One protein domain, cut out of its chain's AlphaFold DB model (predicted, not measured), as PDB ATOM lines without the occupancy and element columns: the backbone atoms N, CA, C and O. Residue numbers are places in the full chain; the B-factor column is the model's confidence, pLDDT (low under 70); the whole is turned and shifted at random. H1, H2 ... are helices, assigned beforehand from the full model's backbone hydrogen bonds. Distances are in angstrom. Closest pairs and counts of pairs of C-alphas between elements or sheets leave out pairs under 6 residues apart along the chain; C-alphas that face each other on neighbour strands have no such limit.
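Overview. This is residues 43 to 122 and 131 to 154 of the 156 residues of the protein "GDNF domain-containing protein" of Lates calcarifer (UniProt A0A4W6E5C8). A long helical hairpin, H2 and H3 side by side, makes one side of the model, and five short helices form a loose arch over it. H1 and H4 sit at the end where H2 begins and H3 ends, H6 packs on residues 66 to 70 of H2 near the hairpin's turn, and H5, which touches H1, and H7, next to H6, make the part of the arch between these two ends, apart from both H2 and H3. The printed part has 104 residues with seven named helices, H1 to H7 in order along the chain, and no named strand; the class is all helix. The whole is compact, with a radius of gyration of the C-alphas of 13.8 A and spans of 35, 31 and 23 A.

Arrangement. Begin with H2, residues 53 to 71, and H3, residues 75 to 92: this helical hairpin touches along 23 pairs of C-alphas within 8 A, at a shallow tilt of 16 degrees, opposite ways, with Ala 69 and Gly 75 closest at 4.8 A. Residues 66 to 70 of H2 alone touch H6, residues 131 to 137, at a tilt of 69 degrees, steep but only just short of about perpendicular; the closest C-alphas are those of Ala 70 and Arg 131, 5.5 A apart. From H6 look to H7, residues 146 to 152: the two only just touch, with 3 pairs of C-alphas within 8 A, Val 136 and Ser 147 being closest at 6.9 A. H7 is close to but not clearly touching H5, residues 108 to 115, where the closest C-alphas, Leu 112 and Arg 152, are 7.6 A apart. H5 touches H1, residues 43 to 49, the same way at a steep tilt of 40 degrees, with C-alphas 43 and 111 closest at 5.3 A. H1 only just touches H4, residues 94 to 97, with 3 pairs of C-alphas within 8 A and Ala 45 and Leu 96 closest at 5.6 A. Of the 4 touching pairs with a tilt, 1 is shallow, and the helix packing is mostly crossed, the helices standing at wide angles. H5 is apart from both H2 and H3. In H1, H2, H5 and H7 every O i to N i+4 pair is within hydrogen-bond range; H3 has 13 of 14 and H6 2 of 3, while H4 is too short for such a pair.

Along the chain. Find C-alpha 53 at (178.092, 120.355, 140.951); from there H2 runs 27.5 A to C-alpha 71 at (156.886, 129.353, 126.010). H3 comes back over 25.8 A to C-alpha 92 at (177.187, 111.053, 132.498). The shorter helices measure 9.7 A for H1, 5.1 A for H4, 10.4 A for H5, 10.1 A for H6 and 10.4 A for H7.

Size, cuts and confidence. The two C-alphas farthest apart, those of Leu 74 and Gly 104, are 38.7 A apart. Residues 123 to 130 are not printed, and C-alphas 122 and 131 stand 12.2 A apart across this cut, which falls in the link from H5 to H6. Of the links that are printed whole, none is long. The mean pLDDT of the printed part is 73.2; look for values under 70 at residue 70, residues 73 to 75, 77 to 78, 120 to 122 and 131 to 154.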
ATOM      1  N   VAL A  43     164.090 110.349 143.508       90.38
ATOM      2  CA  VAL A  43     164.488 111.265 144.594       90.38
ATOM      3  C   VAL A  43     165.922 111.009 145.072       90.38
ATOM      4  O   VAL A  43     166.642 111.963 145.349       90.38
ATOM      5  N   GLU A  44     166.351 109.749 145.157       89.31
ATOM      6  CA  GLU A  44     167.694 109.382 145.619       89.31
ATOM      7  C   GLU A  44     168.724 109.484 144.486       89.31
ATOM      8  O   GLU A  44     169.812 110.017 144.695       89.31
ATOM      9  N   ALA A  45     168.351 109.102 143.257       89.88
ATOM     10  CA  ALA A  45     169.170 109.366 142.072       89.88
ATOM     11  C   ALA A  45     169.430 110.879 141.892       89.88
ATOM     12  O   ALA A  45     170.562 111.293 141.631       89.88
ATOM     13  N   HIS A  46     168.415 111.720 142.128       90.88
ATOM     14  CA  HIS A  46     168.590 113.170 142.201       90.88
ATOM     15  C   HIS A  46     169.447 113.596 143.389       90.88
ATOM     16  O   HIS A  46     170.261 114.495 143.223       90.88
ATOM     17  N   ARG A  47     169.300 113.002 144.582       91.31
ATOM     18  CA  ARG A  47     170.125 113.374 145.745       91.31
ATOM     19  C   ARG A  47     171.617 113.210 145.440       91.31
ATOM     20  O   ARG A  47     172.397 114.103 145.763       91.31
ATOM     21  N   VAL A  48     171.987 112.109 144.781       90.19
ATOM     22  CA  VAL A  48     173.354 111.861 144.298       90.19
ATOM     23  C   VAL A  48     173.757 112.886 143.232       90.19
ATOM     24  O   VAL A  48     174.828 113.471 143.351       90.19
ATOM     25  N   CYS A  49     172.892 113.178 142.253       89.81
ATOM     26  CA  CYS A  49     173.149 114.222 141.253       89.81
ATOM     27  C   CYS A  49     173.393 115.603 141.887       89.81
ATOM     28  O   CYS A  49     174.392 116.243 141.594       89.81
ATOM     29  N   SER A  50     172.553 116.033 142.831       90.81
ATOM     30  CA  SER A  50     172.677 117.334 143.506       90.81
ATOM     31  C   SER A  50     173.901 117.465 144.425       90.81
ATOM     32  O   SER A  50     174.170 118.553 144.927       90.81
ATOM     33  N   ALA A  51     174.635 116.373 144.668       92.38
ATOM     34  CA  ALA A  51     175.923 116.391 145.359       92.38
ATOM     35  C   ALA A  51     177.122 116.553 144.398       92.38
ATOM     36  O   ALA A  51     178.212 116.899 144.850       92.38
ATOM     37  N   ASP A  52     176.929 116.334 143.093       90.69
ATOM     38  CA  ASP A  52     177.903 116.639 142.042       90.69
ATOM     39  C   ASP A  52     177.545 117.995 141.394       90.69
ATOM     40  O   ASP A  52     176.507 118.104 140.732       90.69
ATOM     41  N   PRO A  53     178.385 119.042 141.526       91.56
ATOM     42  CA  PRO A  53     178.092 120.355 140.951       91.56
ATOM     43  C   PRO A  53     177.978 120.330 139.417       91.56
ATOM     44  O   PRO A  53     177.275 121.167 138.853       91.56
ATOM     45  N   GLN A  54     178.615 119.375 138.731       89.81
ATOM     46  CA  GLN A  54     178.461 119.192 137.287       89.81
ATOM     47  C   GLN A  54     177.083 118.602 136.945       89.81
ATOM     48  O   GLN A  54     176.452 119.043 135.982       89.81
ATOM     49  N   CYS A  55     176.602 117.629 137.726       90.12
ATOM     50  CA  CYS A  55     175.293 117.015 137.507       90.12
ATOM     51  C   CYS A  55     174.154 117.990 137.830       90.12
ATOM     52  O   CYS A  55     173.252 118.156 137.007       90.12
ATOM     53  N   GLU A  56     174.223 118.703 138.962       91.06
ATOM     54  CA  GLU A  56     173.249 119.753 139.303       91.06
ATOM     55  C   GLU A  56     173.216 120.839 138.213       91.06
ATOM     56  O   GLU A  56     172.135 121.215 137.767       91.06
ATOM     57  N   ALA A  57     174.370 121.294 137.703       91.00
ATOM     58  CA  ALA A  57     174.417 122.287 136.623       91.00
ATOM     59  C   ALA A  57     173.721 121.805 135.335       91.00
ATOM     60  O   ALA A  57     172.927 122.548 134.750       91.00
ATOM     61  N   LEU A  58     173.955 120.556 134.913       88.50
ATOM     62  CA  LEU A  58     173.282 119.958 133.753       88.50
ATOM     63  C   LEU A  58     171.771 119.783 133.997       88.50
ATOM     64  O   LEU A  58     170.957 120.123 133.138       88.50
ATOM     65  N   TYR A  59     171.380 119.327 135.188       88.00
ATOM     66  CA  TYR A  59     169.982 119.143 135.584       88.00
ATOM     67  C   TYR A  59     169.207 120.474 135.687       88.00
ATOM     68  O   TYR A  59     168.023 120.532 135.345       88.00
ATOM     69  N   ARG A  60     169.874 121.568 136.082       89.06
ATOM     70  CA  ARG A  60     169.321 122.935 136.044       89.06
ATOM     71  C   ARG A  60     169.257 123.513 134.640       89.06
ATOM     72  O   ARG A  60     168.243 124.111 134.296       89.06
ATOM     73  N   GLY A  61     170.271 123.283 133.806       86.50
ATOM     74  CA  GLY A  61     170.212 123.628 132.383       86.50
ATOM     75  C   GLY A  61     169.026 122.958 131.681       86.50
ATOM     76  O   GLY A  61     168.351 123.585 130.868       86.50
ATOM     77  N   LEU A  62     168.713 121.717 132.062       83.88
ATOM     78  CA  LEU A  62     167.550 120.978 131.572       83.88
ATOM     79  C   LEU A  62     166.211 121.541 132.088       83.88
ATOM     80  O   LEU A  62     165.254 121.641 131.323       83.88
ATOM     81  N   GLU A  63     166.142 121.937 133.366       83.19
ATOM     82  CA  GLU A  63     164.976 122.620 133.958       83.19
ATOM     83  C   GLU A  63     164.656 123.942 133.247       83.19
ATOM     84  O   GLU A  63     163.495 124.188 132.923       83.19
ATOM     85  N   LEU A  64     165.679 124.759 132.976       82.25
ATOM     86  CA  LEU A  64     165.543 126.044 132.287       82.25
ATOM     87  C   LEU A  64     165.164 125.863 130.813       82.25
ATOM     88  O   LEU A  64     164.175 126.436 130.365       82.25
ATOM     89  N   CYS A  65     165.879 125.002 130.080       82.38
ATOM     90  CA  CYS A  65     165.609 124.762 128.662       82.38
ATOM     91  C   CYS A  65     164.167 124.292 128.427       82.38
ATOM     92  O   CYS A  65     163.472 124.802 127.550       82.38
ATOM     93  N   ALA A  66     163.675 123.355 129.246       75.44
ATOM     94  CA  ALA A  66     162.307 122.866 129.121       75.44
ATOM     95  C   ALA A  66     161.248 123.946 129.443       75.44
ATOM     96  O   ALA A  66     160.144 123.883 128.900       75.44
ATOM     97  N   ALA A  67     161.578 124.949 130.267       76.19
ATOM     98  CA  ALA A  67     160.721 126.108 130.508       76.19
ATOM     99  C   ALA A  67     160.706 127.077 129.308       76.19
ATOM    100  O   ALA A  67     159.624 127.498 128.896       76.19
ATOM    101  N   ASP A  68     161.853 127.353 128.680       74.06
ATOM    102  CA  ASP A  68     161.921 128.153 127.446       74.06
ATOM    103  C   ASP A  68     161.210 127.453 126.274       74.06
ATOM    104  O   ASP A  68     160.405 128.061 125.563       74.06
ATOM    105  N   ALA A  69     161.397 126.139 126.119       71.38
ATOM    106  CA  ALA A  69     160.651 125.321 125.160       71.38
ATOM    107  C   ALA A  69     159.135 125.297 125.444       71.38
ATOM    108  O   ALA A  69     158.340 125.078 124.528       71.38
ATOM    109  N   ALA A  70     158.715 125.549 126.693       69.44
ATOM    110  CA  ALA A  70     157.305 125.627 127.063       69.44
ATOM    111  C   ALA A  70     156.624 126.948 126.636       69.44
ATOM    112  O   ALA A  70     155.394 126.977 126.528       69.44
ATOM    113  N   VAL A  71     157.395 128.017 126.388       70.25
ATOM    114  CA  VAL A  71     156.886 129.353 126.010       70.25
ATOM    115  C   VAL A  71     157.289 129.807 124.600       70.25
ATOM    116  O   VAL A  71     156.653 130.699 124.043       70.25
ATOM    117  N   SER A  72     158.312 129.194 123.998       70.50
ATOM    118  CA  SER A  72     158.808 129.558 122.669       70.50
ATOM    119  C   SER A  72     157.814 129.227 121.550       70.50
ATOM    120  O   SER A  72     157.387 128.083 121.381       70.50
ATOM    121  N   LEU A  73     157.518 130.225 120.707       66.62
ATOM    122  CA  LEU A  73     156.696 130.076 119.496       66.62
ATOM    123  C   LEU A  73     157.294 129.084 118.483       66.62
ATOM    124  O   LEU A  73     156.569 128.519 117.670       66.62
ATOM    125  N   LEU A  74     158.608 128.857 118.552       66.88
ATOM    126  CA  LEU A  74     159.352 127.924 117.705       66.88
ATOM    127  C   LEU A  74     159.628 126.586 118.420       66.88
ATOM    128  O   LEU A  74     160.508 125.842 117.994       66.88
ATOM    129  N   GLY A  75     158.938 126.292 119.529       64.88
ATOM    130  CA  GLY A  75     159.351 125.349 120.582       64.88
ATOM    131  C   GLY A  75     159.766 123.922 120.188       64.88
ATOM    132  O   GLY A  75     160.342 123.240 121.023       64.88
ATOM    133  N   GLU A  76     159.551 123.474 118.947       70.00
ATOM    134  CA  GLU A  76     160.157 122.241 118.420       70.00
ATOM    135  C   GLU A  76     161.693 122.298 118.401       70.00
ATOM    136  O   GLU A  76     162.347 121.400 118.922       70.00
ATOM    137  N   GLN A  77     162.281 123.381 117.873       69.25
ATOM    138  CA  GLN A  77     163.744 123.492 117.793       69.25
ATOM    139  C   GLN A  77     164.409 123.758 119.159       69.25
ATOM    140  O   GLN A  77     165.506 123.262 119.391       69.25
ATOM    141  N   VAL A  78     163.710 124.391 120.115       69.12
ATOM    142  CA  VAL A  78     164.188 124.462 121.512       69.12
ATOM    143  C   VAL A  78     164.076 123.088 122.176       69.12
ATOM    144  O   VAL A  78     164.985 122.680 122.885       69.12
ATOM    145  N   ALA A  79     163.001 122.327 121.928       72.81
ATOM    146  CA  ALA A  79     162.853 120.983 122.486       72.81
ATOM    147  C   ALA A  79     163.956 120.017 122.013       72.81
ATOM    148  O   ALA A  79     164.406 119.199 122.814       72.81
ATOM    149  N   ALA A  80     164.435 120.150 120.771       77.12
ATOM    150  CA  ALA A  80     165.616 119.431 120.287       77.12
ATOM    151  C   ALA A  80     166.889 119.820 121.069       77.12
ATOM    152  O   ALA A  80     167.582 118.947 121.585       77.12
ATOM    153  N   GLU A  81     167.137 121.117 121.272       79.75
ATOM    154  CA  GLU A  81     168.257 121.617 122.091       79.75
ATOM    155  C   GLU A  81     168.170 121.146 123.563       79.75
ATOM    156  O   GLU A  81     169.181 120.905 124.229       79.75
ATOM    157  N   CYS A  82     166.957 120.965 124.097       80.31
ATOM    158  CA  CYS A  82     166.746 120.386 125.426       80.31
ATOM    159  C   CYS A  82     166.964 118.870 125.465       80.31
ATOM    160  O   CYS A  82     167.340 118.348 126.516       80.31
ATOM    161  N   LEU A  83     166.745 118.167 124.351       80.88
ATOM    162  CA  LEU A  83     167.035 116.742 124.233       80.88
ATOM    163  C   LEU A  83     168.548 116.498 124.199       80.88
ATOM    164  O   LEU A  83     169.032 115.676 124.966       80.88
ATOM    165  N   GLU A  84     169.317 117.301 123.456       83.56
ATOM    166  CA  GLU A  84     170.790 117.245 123.497       83.56
ATOM    167  C   GLU A  84     171.335 117.482 124.919       83.56
ATOM    168  O   GLU A  84     172.232 116.771 125.386       83.56
ATOM    169  N   ARG A  85     170.751 118.433 125.668       80.75
ATOM    170  CA  ARG A  85     171.078 118.639 127.093       80.75
ATOM    171  C   ARG A  85     170.652 117.472 127.984       80.75
ATOM    172  O   ARG A  85     171.329 117.206 128.980       80.75
ATOM    173  N   GLN A  86     169.564 116.776 127.654       84.81
ATOM    174  CA  GLN A  86     169.170 115.553 128.351       84.81
ATOM    175  C   GLN A  86     170.177 114.435 128.096       84.81
ATOM    176  O   GLN A  86     170.675 113.856 129.057       84.81
ATOM    177  N   ASP A  87     170.533 114.167 126.845       85.94
ATOM    178  CA  ASP A  87     171.468 113.099 126.497       85.94
ATOM    179  C   ASP A  87     172.856 113.352 127.108       85.94
ATOM    180  O   ASP A  87     173.460 112.438 127.670       85.94
ATOM    181  N   ALA A  88     173.317 114.608 127.145       87.00
ATOM    182  CA  ALA A  88     174.545 114.997 127.845       87.00
ATOM    183  C   ALA A  88     174.497 114.752 129.371       87.00
ATOM    184  O   ALA A  88     175.510 114.370 129.968       87.00
ATOM    185  N   LEU A  89     173.336 114.947 130.014       86.56
ATOM    186  CA  LEU A  89     173.112 114.608 131.426       86.56
ATOM    187  C   LEU A  89     173.076 113.085 131.631       86.56
ATOM    188  O   LEU A  89     173.739 112.566 132.528       86.56
ATOM    189  N   LEU A  90     172.312 112.361 130.812       84.38
ATOM    190  CA  LEU A  90     172.065 110.929 130.978       84.38
ATOM    191  C   LEU A  90     173.278 110.066 130.609       84.38
ATOM    192  O   LEU A  90     173.509 109.053 131.266       84.38
ATOM    193  N   ALA A  91     174.098 110.490 129.643       85.81
ATOM    194  CA  ALA A  91     175.364 109.838 129.306       85.81
ATOM    195  C   ALA A  91     176.376 109.879 130.466       85.81
ATOM    196  O   ALA A  91     177.156 108.942 130.637       85.81
ATOM    197  N   LYS A  92     176.353 110.940 131.288       83.06
ATOM    198  CA  LYS A  92     177.187 111.053 132.498       83.06
ATOM    199  C   LYS A  92     176.533 110.436 133.738       83.06
ATOM    200  O   LYS A  92     177.235 109.904 134.596       83.06
ATOM    201  N   HIS A  93     175.203 110.480 133.836       85.25
ATOM    202  CA  HIS A  93     174.451 110.091 135.034       85.25
ATOM    203  C   HIS A  93     173.277 109.138 134.711       85.25
ATOM    204  O   HIS A  93     172.118 109.451 135.006       85.25
ATOM    205  N   PRO A  94     173.542 107.932 134.162       84.12
ATOM    206  CA  PRO A  94     172.502 106.999 133.704       84.12
ATOM    207  C   PRO A  94     171.584 106.480 134.824       84.12
ATOM    208  O   PRO A  94     170.484 106.001 134.552       84.12
ATOM    209  N   ALA A  95     171.980 106.633 136.092       83.38
ATOM    210  CA  ALA A  95     171.124 106.374 137.251       83.38
ATOM    211  C   ALA A  95     169.846 107.241 137.273       83.38
ATOM    212  O   ALA A  95     168.833 106.805 137.815       83.38
ATOM    213  N   LEU A  96     169.863 108.435 136.660       85.31
ATOM    214  CA  LEU A  96     168.664 109.262 136.474       85.31
ATOM    215  C   LEU A  96     167.737 108.697 135.389       85.31
ATOM    216  O   LEU A  96     166.523 108.752 135.551       85.31
ATOM    217  N   LEU A  97     168.274 108.099 134.319       83.06
ATOM    218  CA  LEU A  97     167.448 107.437 133.304       83.06
ATOM    219  C   LEU A  97     166.809 106.165 133.869       83.06
ATOM    220  O   LEU A  97     165.609 105.959 133.711       83.06
ATOM    221  N   ALA A  98     167.587 105.331 134.562       83.50
ATOM    222  CA  ALA A  98     167.132 104.053 135.114       83.50
ATOM    223  C   ALA A  98     166.186 104.180 136.328       83.50
ATOM    224  O   ALA A  98     165.639 103.170 136.782       83.50
ATOM    225  N   CYS A  99     165.985 105.390 136.861       87.75
ATOM    226  CA  CYS A  99     165.192 105.595 138.067       87.75
ATOM    227  C   CYS A  99     163.703 105.257 137.871       87.75
ATOM    228  O   CYS A  99     163.143 105.357 136.771       87.75
ATOM    229  N   LYS A 100     163.049 104.879 138.969       86.56
ATOM    230  CA  LYS A 100     161.591 104.726 139.060       86.56
ATOM    231  C   LYS A 100     161.059 105.478 140.279       86.56
ATOM    232  O   LYS A 100     161.804 106.139 140.997       86.56
ATOM    233  N   CYS A 101     159.756 105.394 140.493       85.25
ATOM    234  CA  CYS A 101     159.083 105.852 141.696       85.25
ATOM    235  C   CYS A 101     158.097 104.772 142.102       85.25
ATOM    236  O   CYS A 101     157.464 104.159 141.245       85.25
ATOM    237  N   HIS A 102     157.935 104.577 143.402       81.88
ATOM    238  CA  HIS A 102     157.030 103.572 143.941       81.88
ATOM    239  C   HIS A 102     155.745 104.231 144.459       81.88
ATOM    240  O   HIS A 102     155.768 105.326 145.028       81.88
ATOM    241  N   ARG A 103     154.599 103.580 144.233       78.06
ATOM    242  CA  ARG A 103     153.290 104.074 144.683       78.06
ATOM    243  C   ARG A 103     153.203 104.028 146.209       78.06
ATOM    244  O   ARG A 103     153.528 103.008 146.809       78.06
ATOM    245  N   GLY A 104     152.749 105.112 146.832       73.75
ATOM    246  CA  GLY A 104     152.687 105.238 148.294       73.75
ATOM    247  C   GLY A 104     153.997 105.681 148.960       73.75
ATOM    248  O   GLY A 104     154.063 105.755 150.188       73.75
ATOM    249  N   LEU A 105     155.035 106.026 148.188       75.12
ATOM    250  CA  LEU A 105     156.228 106.679 148.729       75.12
ATOM    251  C   LEU A 105     155.837 108.046 149.325       75.12
ATOM    252  O   LEU A 105     155.159 108.836 148.672       75.12
ATOM    253  N   ARG A 106     156.335 108.403 150.522       77.81
ATOM    254  CA  ARG A 106     156.046 109.710 151.173       77.81
ATOM    255  C   ARG A 106     156.434 110.947 150.337       77.81
ATOM    256  O   ARG A 106     156.099 112.064 150.710       77.81
ATOM    257  N   LYS A 107     157.174 110.748 149.244       82.44
ATOM    258  CA  LYS A 107     157.645 111.764 148.293       82.44
ATOM    259  C   LYS A 107     157.199 111.458 146.850       82.44
ATOM    260  O   LYS A 107     157.884 111.857 145.916       82.44
ATOM    261  N   GLU A 108     156.085 110.740 146.658       83.38
ATOM    262  CA  GLU A 108     155.564 110.312 145.342       83.38
ATOM    263  C   GLU A 108     155.502 111.465 144.321       83.38
ATOM    264  O   GLU A 108     156.055 111.347 143.230       83.38
ATOM    265  N   GLU A 109     154.922 112.611 144.695       81.94
ATOM    266  CA  GLU A 109     154.831 113.808 143.844       81.94
ATOM    267  C   GLU A 109     156.215 114.362 143.452       81.94
ATOM    268  O   GLU A 109     156.493 114.584 142.271       81.94
ATOM    269  N   GLN A 110     157.119 114.527 144.429       83.75
ATOM    270  CA  GLN A 110     158.496 114.972 144.186       83.75
ATOM    271  C   GLN A 110     159.231 113.999 143.255       83.75
ATOM    272  O   GLN A 110     159.959 114.436 142.367       83.75
ATOM    273  N   CYS A 111     159.026 112.696 143.441       87.31
ATOM    274  CA  CYS A 111     159.636 111.655 142.627       87.31
ATOM    275  C   CYS A 111     159.145 111.726 141.173       87.31
ATOM    276  O   CYS A 111     159.962 111.792 140.253       87.31
ATOM    277  N   LEU A 112     157.825 111.816 140.963       83.62
ATOM    278  CA  LEU A 112     157.216 111.987 139.641       83.62
ATOM    279  C   LEU A 112     157.730 113.256 138.941       83.62
ATOM    280  O   LEU A 112     158.062 113.209 137.758       83.62
ATOM    281  N   ARG A 113     157.857 114.376 139.664       80.88
ATOM    282  CA  ARG A 113     158.381 115.640 139.119       80.88
ATOM    283  C   ARG A 113     159.824 115.525 138.611       80.88
ATOM    284  O   ARG A 113     160.169 116.182 137.633       80.88
ATOM    285  N   ILE A 114     160.654 114.708 139.260       85.06
ATOM    286  CA  ILE A 114     162.029 114.426 138.818       85.06
ATOM    287  C   ILE A 114     161.997 113.501 137.596       85.06
ATOM    288  O   ILE A 114     162.581 113.827 136.565       85.06
ATOM    289  N   TYR A 115     161.260 112.391 137.688       84.44
ATOM    290  CA  TYR A 115     161.118 111.392 136.626       84.44
ATOM    291  C   TYR A 115     160.689 111.997 135.280       84.44
ATOM    292  O   TYR A 115     161.317 111.734 134.257       84.44
ATOM    293  N   TRP A 116     159.655 112.847 135.274       80.31
ATOM    294  CA  TRP A 116     159.169 113.486 134.044       80.31
ATOM    295  C   TRP A 116     160.103 114.588 133.519       80.31
ATOM    296  O   TRP A 116     159.996 114.957 132.354       80.31
ATOM    297  N   ARG A 117     161.036 115.106 134.334       79.44
ATOM    298  CA  ARG A 117     162.062 116.061 133.879       79.44
ATOM    299  C   ARG A 117     163.215 115.360 133.161       79.44
ATOM    300  O   ARG A 117     163.689 115.862 132.149       79.44
ATOM    301  N   VAL A 118     163.640 114.197 133.656       82.31
ATOM    302  CA  VAL A 118     164.759 113.415 133.088       82.31
ATOM    303  C   VAL A 118     164.343 112.481 131.942       82.31
ATOM    304  O   VAL A 118     165.132 111.634 131.536       82.31
ATOM    305  N   ARG A 119     163.109 112.619 131.432       79.38
ATOM    306  CA  ARG A 119     162.566 111.859 130.292       79.38
ATOM    307  C   ARG A 119     161.765 112.768 129.350       79.38
ATOM    308  O   ARG A 119     160.534 112.789 129.373       79.38
ATOM    309  N   LEU A 120     162.487 113.528 128.531       69.88
ATOM    310  CA  LEU A 120     161.972 114.251 127.371       69.88
ATOM    311  C   LEU A 120     161.985 113.271 126.196       69.88
ATOM    312  O   LEU A 120     163.042 112.810 125.786       69.88
ATOM    313  N   LEU A 121     160.812 112.913 125.675       53.53
ATOM    314  CA  LEU A 121     160.723 111.998 124.537       53.53
ATOM    315  C   LEU A 121     160.716 112.794 123.221       53.53
ATOM    316  O   LEU A 121     159.845 113.659 123.077       53.53
ATOM    317  N   PRO A 122     161.608 112.500 122.253       44.22
ATOM    318  CA  PRO A 122     161.444 112.983 120.888       44.22
ATOM    319  C   PRO A 122     160.153 112.411 120.298       44.22
ATOM    320  O   PRO A 122     159.865 111.220 120.434       44.22
ATOM    321  N   ARG A 131     154.728 119.725 126.076       43.25
ATOM    322  CA  ARG A 131     154.239 121.046 126.559       43.25
ATOM    323  C   ARG A 131     153.195 120.798 127.668       43.25
ATOM    324  O   ARG A 131     153.109 121.563 128.627       43.25
ATOM    325  N   LEU A 132     152.421 119.708 127.541       43.38
ATOM    326  CA  LEU A 132     151.402 119.263 128.495       43.38
ATOM    327  C   LEU A 132     151.924 119.104 129.932       43.38
ATOM    328  O   LEU A 132     151.148 119.317 130.856       43.38
ATOM    329  N   CYS A 133     153.196 118.753 130.153       44.41
ATOM    330  CA  CYS A 133     153.722 118.591 131.512       44.41
ATOM    331  C   CYS A 133     154.174 119.927 132.133       44.41
ATOM    332  O   CYS A 133     153.957 120.164 133.320       44.41
ATOM    333  N   MET A 134     154.717 120.861 131.343       36.69
ATOM    334  CA  MET A 134     155.155 122.166 131.867       36.69
ATOM    335  C   MET A 134     154.057 123.237 131.898       36.69
ATOM    336  O   MET A 134     154.052 124.044 132.827       36.69
ATOM    337  N   ARG A 135     153.031 123.164 131.035       45.19
ATOM    338  CA  ARG A 135     151.769 123.908 131.250       45.19
ATOM    339  C   ARG A 135     151.017 123.469 132.516       45.19
ATOM    340  O   ARG A 135     150.127 124.190 132.946       45.19
ATOM    341  N   VAL A 136     151.382 122.333 133.118       43.03
ATOM    342  CA  VAL A 136     150.873 121.864 134.421       43.03
ATOM    343  C   VAL A 136     151.751 122.352 135.582       43.03
ATOM    344  O   VAL A 136     151.219 122.699 136.631       43.03
ATOM    345  N   CYS A 137     153.072 122.469 135.400       41.56
ATOM    346  CA  CYS A 137     153.976 122.975 136.443       41.56
ATOM    347  C   CYS A 137     153.996 124.509 136.571       41.56
ATOM    348  O   CYS A 137     154.005 125.019 137.687       41.56
ATOM    349  N   LEU A 138     153.945 125.274 135.472       36.66
ATOM    350  CA  LEU A 138     153.886 126.746 135.557       36.66
ATOM    351  C   LEU A 138     152.534 127.244 136.116       36.66
ATOM    352  O   LEU A 138     152.428 128.362 136.608       36.66
ATOM    353  N   TRP A 139     151.512 126.380 136.114       36.03
ATOM    354  CA  TRP A 139     150.214 126.600 136.760       36.03
ATOM    355  C   TRP A 139     150.175 126.191 138.245       36.03
ATOM    356  O   TRP A 139     149.104 126.194 138.838       36.03
ATOM    357  N   ILE A 140     151.302 125.879 138.902       42.03
ATOM    358  CA  ILE A 140     151.308 125.460 140.325       42.03
ATOM    359  C   ILE A 140     150.753 126.534 141.287       42.03
ATOM    360  O   ILE A 140     150.244 126.187 142.351       42.03
ATOM    361  N   HIS A 141     150.737 127.816 140.900       40.03
ATOM    362  CA  HIS A 141     150.043 128.879 141.648       40.03
ATOM    363  C   HIS A 141     148.516 128.954 141.417       40.03
ATOM    364  O   HIS A 141     147.837 129.716 142.103       40.03
ATOM    365  N   ILE A 142     147.964 128.175 140.480       43.09
ATOM    366  CA  ILE A 142     146.539 128.111 140.125       43.09
ATOM    367  C   ILE A 142     146.132 126.626 140.135       43.09
ATOM    368  O   ILE A 142     146.154 125.933 139.122       43.09
ATOM    369  N   GLY A 143     145.858 126.103 141.333       42.31
ATOM    370  CA  GLY A 143     145.941 124.668 141.629       42.31
ATOM    371  C   GLY A 143     145.145 123.732 140.707       42.31
ATOM    372  O   GLY A 143     143.919 123.687 140.764       42.31
ATOM    373  N   SER A 144     145.855 122.893 139.942       45.12
ATOM    374  CA  SER A 144     145.272 121.793 139.160       45.12
ATOM    375  C   SER A 144     146.113 120.511 139.255       45.12
ATOM    376  O   SER A 144     146.962 120.212 138.418       45.12
ATOM    377  N   TRP A 145     145.857 119.715 140.299       43.88
ATOM    378  CA  TRP A 145     146.521 118.421 140.547       43.88
ATOM    379  C   TRP A 145     146.169 117.318 139.525       43.88
ATOM    380  O   TRP A 145     146.829 116.276 139.476       43.88
ATOM    381  N   VAL A 146     145.125 117.522 138.716       42.47
ATOM    382  CA  VAL A 146     144.464 116.482 137.906       42.47
ATOM    383  C   VAL A 146     145.412 115.832 136.891       42.47
ATOM    384  O   VAL A 146     145.464 114.606 136.782       42.47
ATOM    385  N   SER A 147     146.212 116.625 136.178       48.19
ATOM    386  CA  SER A 147     147.052 116.122 135.081       48.19
ATOM    387  C   SER A 147     148.202 115.221 135.546       48.19
ATOM    388  O   SER A 147     148.588 114.302 134.822       48.19
ATOM    389  N   ILE A 148     148.719 115.426 136.765       51.56
ATOM    390  CA  ILE A 148     149.755 114.559 137.354       51.56
ATOM    391  C   ILE A 148     149.165 113.172 137.656       51.56
ATOM    392  O   ILE A 148     149.793 112.153 137.365       51.56
ATOM    393  N   GLN A 149     147.933 113.122 138.178       47.50
ATOM    394  CA  GLN A 149     147.249 111.868 138.511       47.50
ATOM    395  C   GLN A 149     146.995 111.001 137.267       47.50
ATOM    396  O   GLN A 149     147.211 109.791 137.325       47.50
ATOM    397  N   GLN A 150     146.598 111.610 136.142       54.75
ATOM    398  CA  GLN A 150     146.321 110.889 134.893       54.75
ATOM    399  C   GLN A 150     147.577 110.222 134.309       54.75
ATOM    400  O   GLN A 150     147.516 109.080 133.856       54.75
ATOM    401  N   ASN A 151     148.726 110.909 134.328       54.78
ATOM    402  CA  ASN A 151     149.958 110.379 133.732       54.78
ATOM    403  C   ASN A 151     150.692 109.386 134.659       54.78
ATOM    404  O   ASN A 151     151.425 108.521 134.185       54.78
ATOM    405  N   ARG A 152     150.460 109.444 135.979       59.56
ATOM    406  CA  ARG A 152     151.038 108.511 136.967       59.56
ATOM    407  C   ARG A 152     150.723 107.037 136.667       59.56
ATOM    408  O   ARG A 152     151.569 106.180 136.886       59.56
ATOM    409  N   ASN A 153     149.555 106.725 136.107       59.78
ATOM    410  CA  ASN A 153     149.193 105.341 135.762       59.78
ATOM    411  C   ASN A 153     149.963 104.775 134.545       59.78
ATOM    412  O   ASN A 153     149.810 103.599 134.235       59.78
ATOM    413  N   ARG A 154     150.789 105.583 133.861       61.47
ATOM    414  CA  ARG A 154     151.718 105.164 132.789       61.47
ATOM    415  C   ARG A 154     153.148 104.913 133.316       61.47
ATOM    416  O   ARG A 154     154.060 104.685 132.529       61.47
TER     417      ARG A 154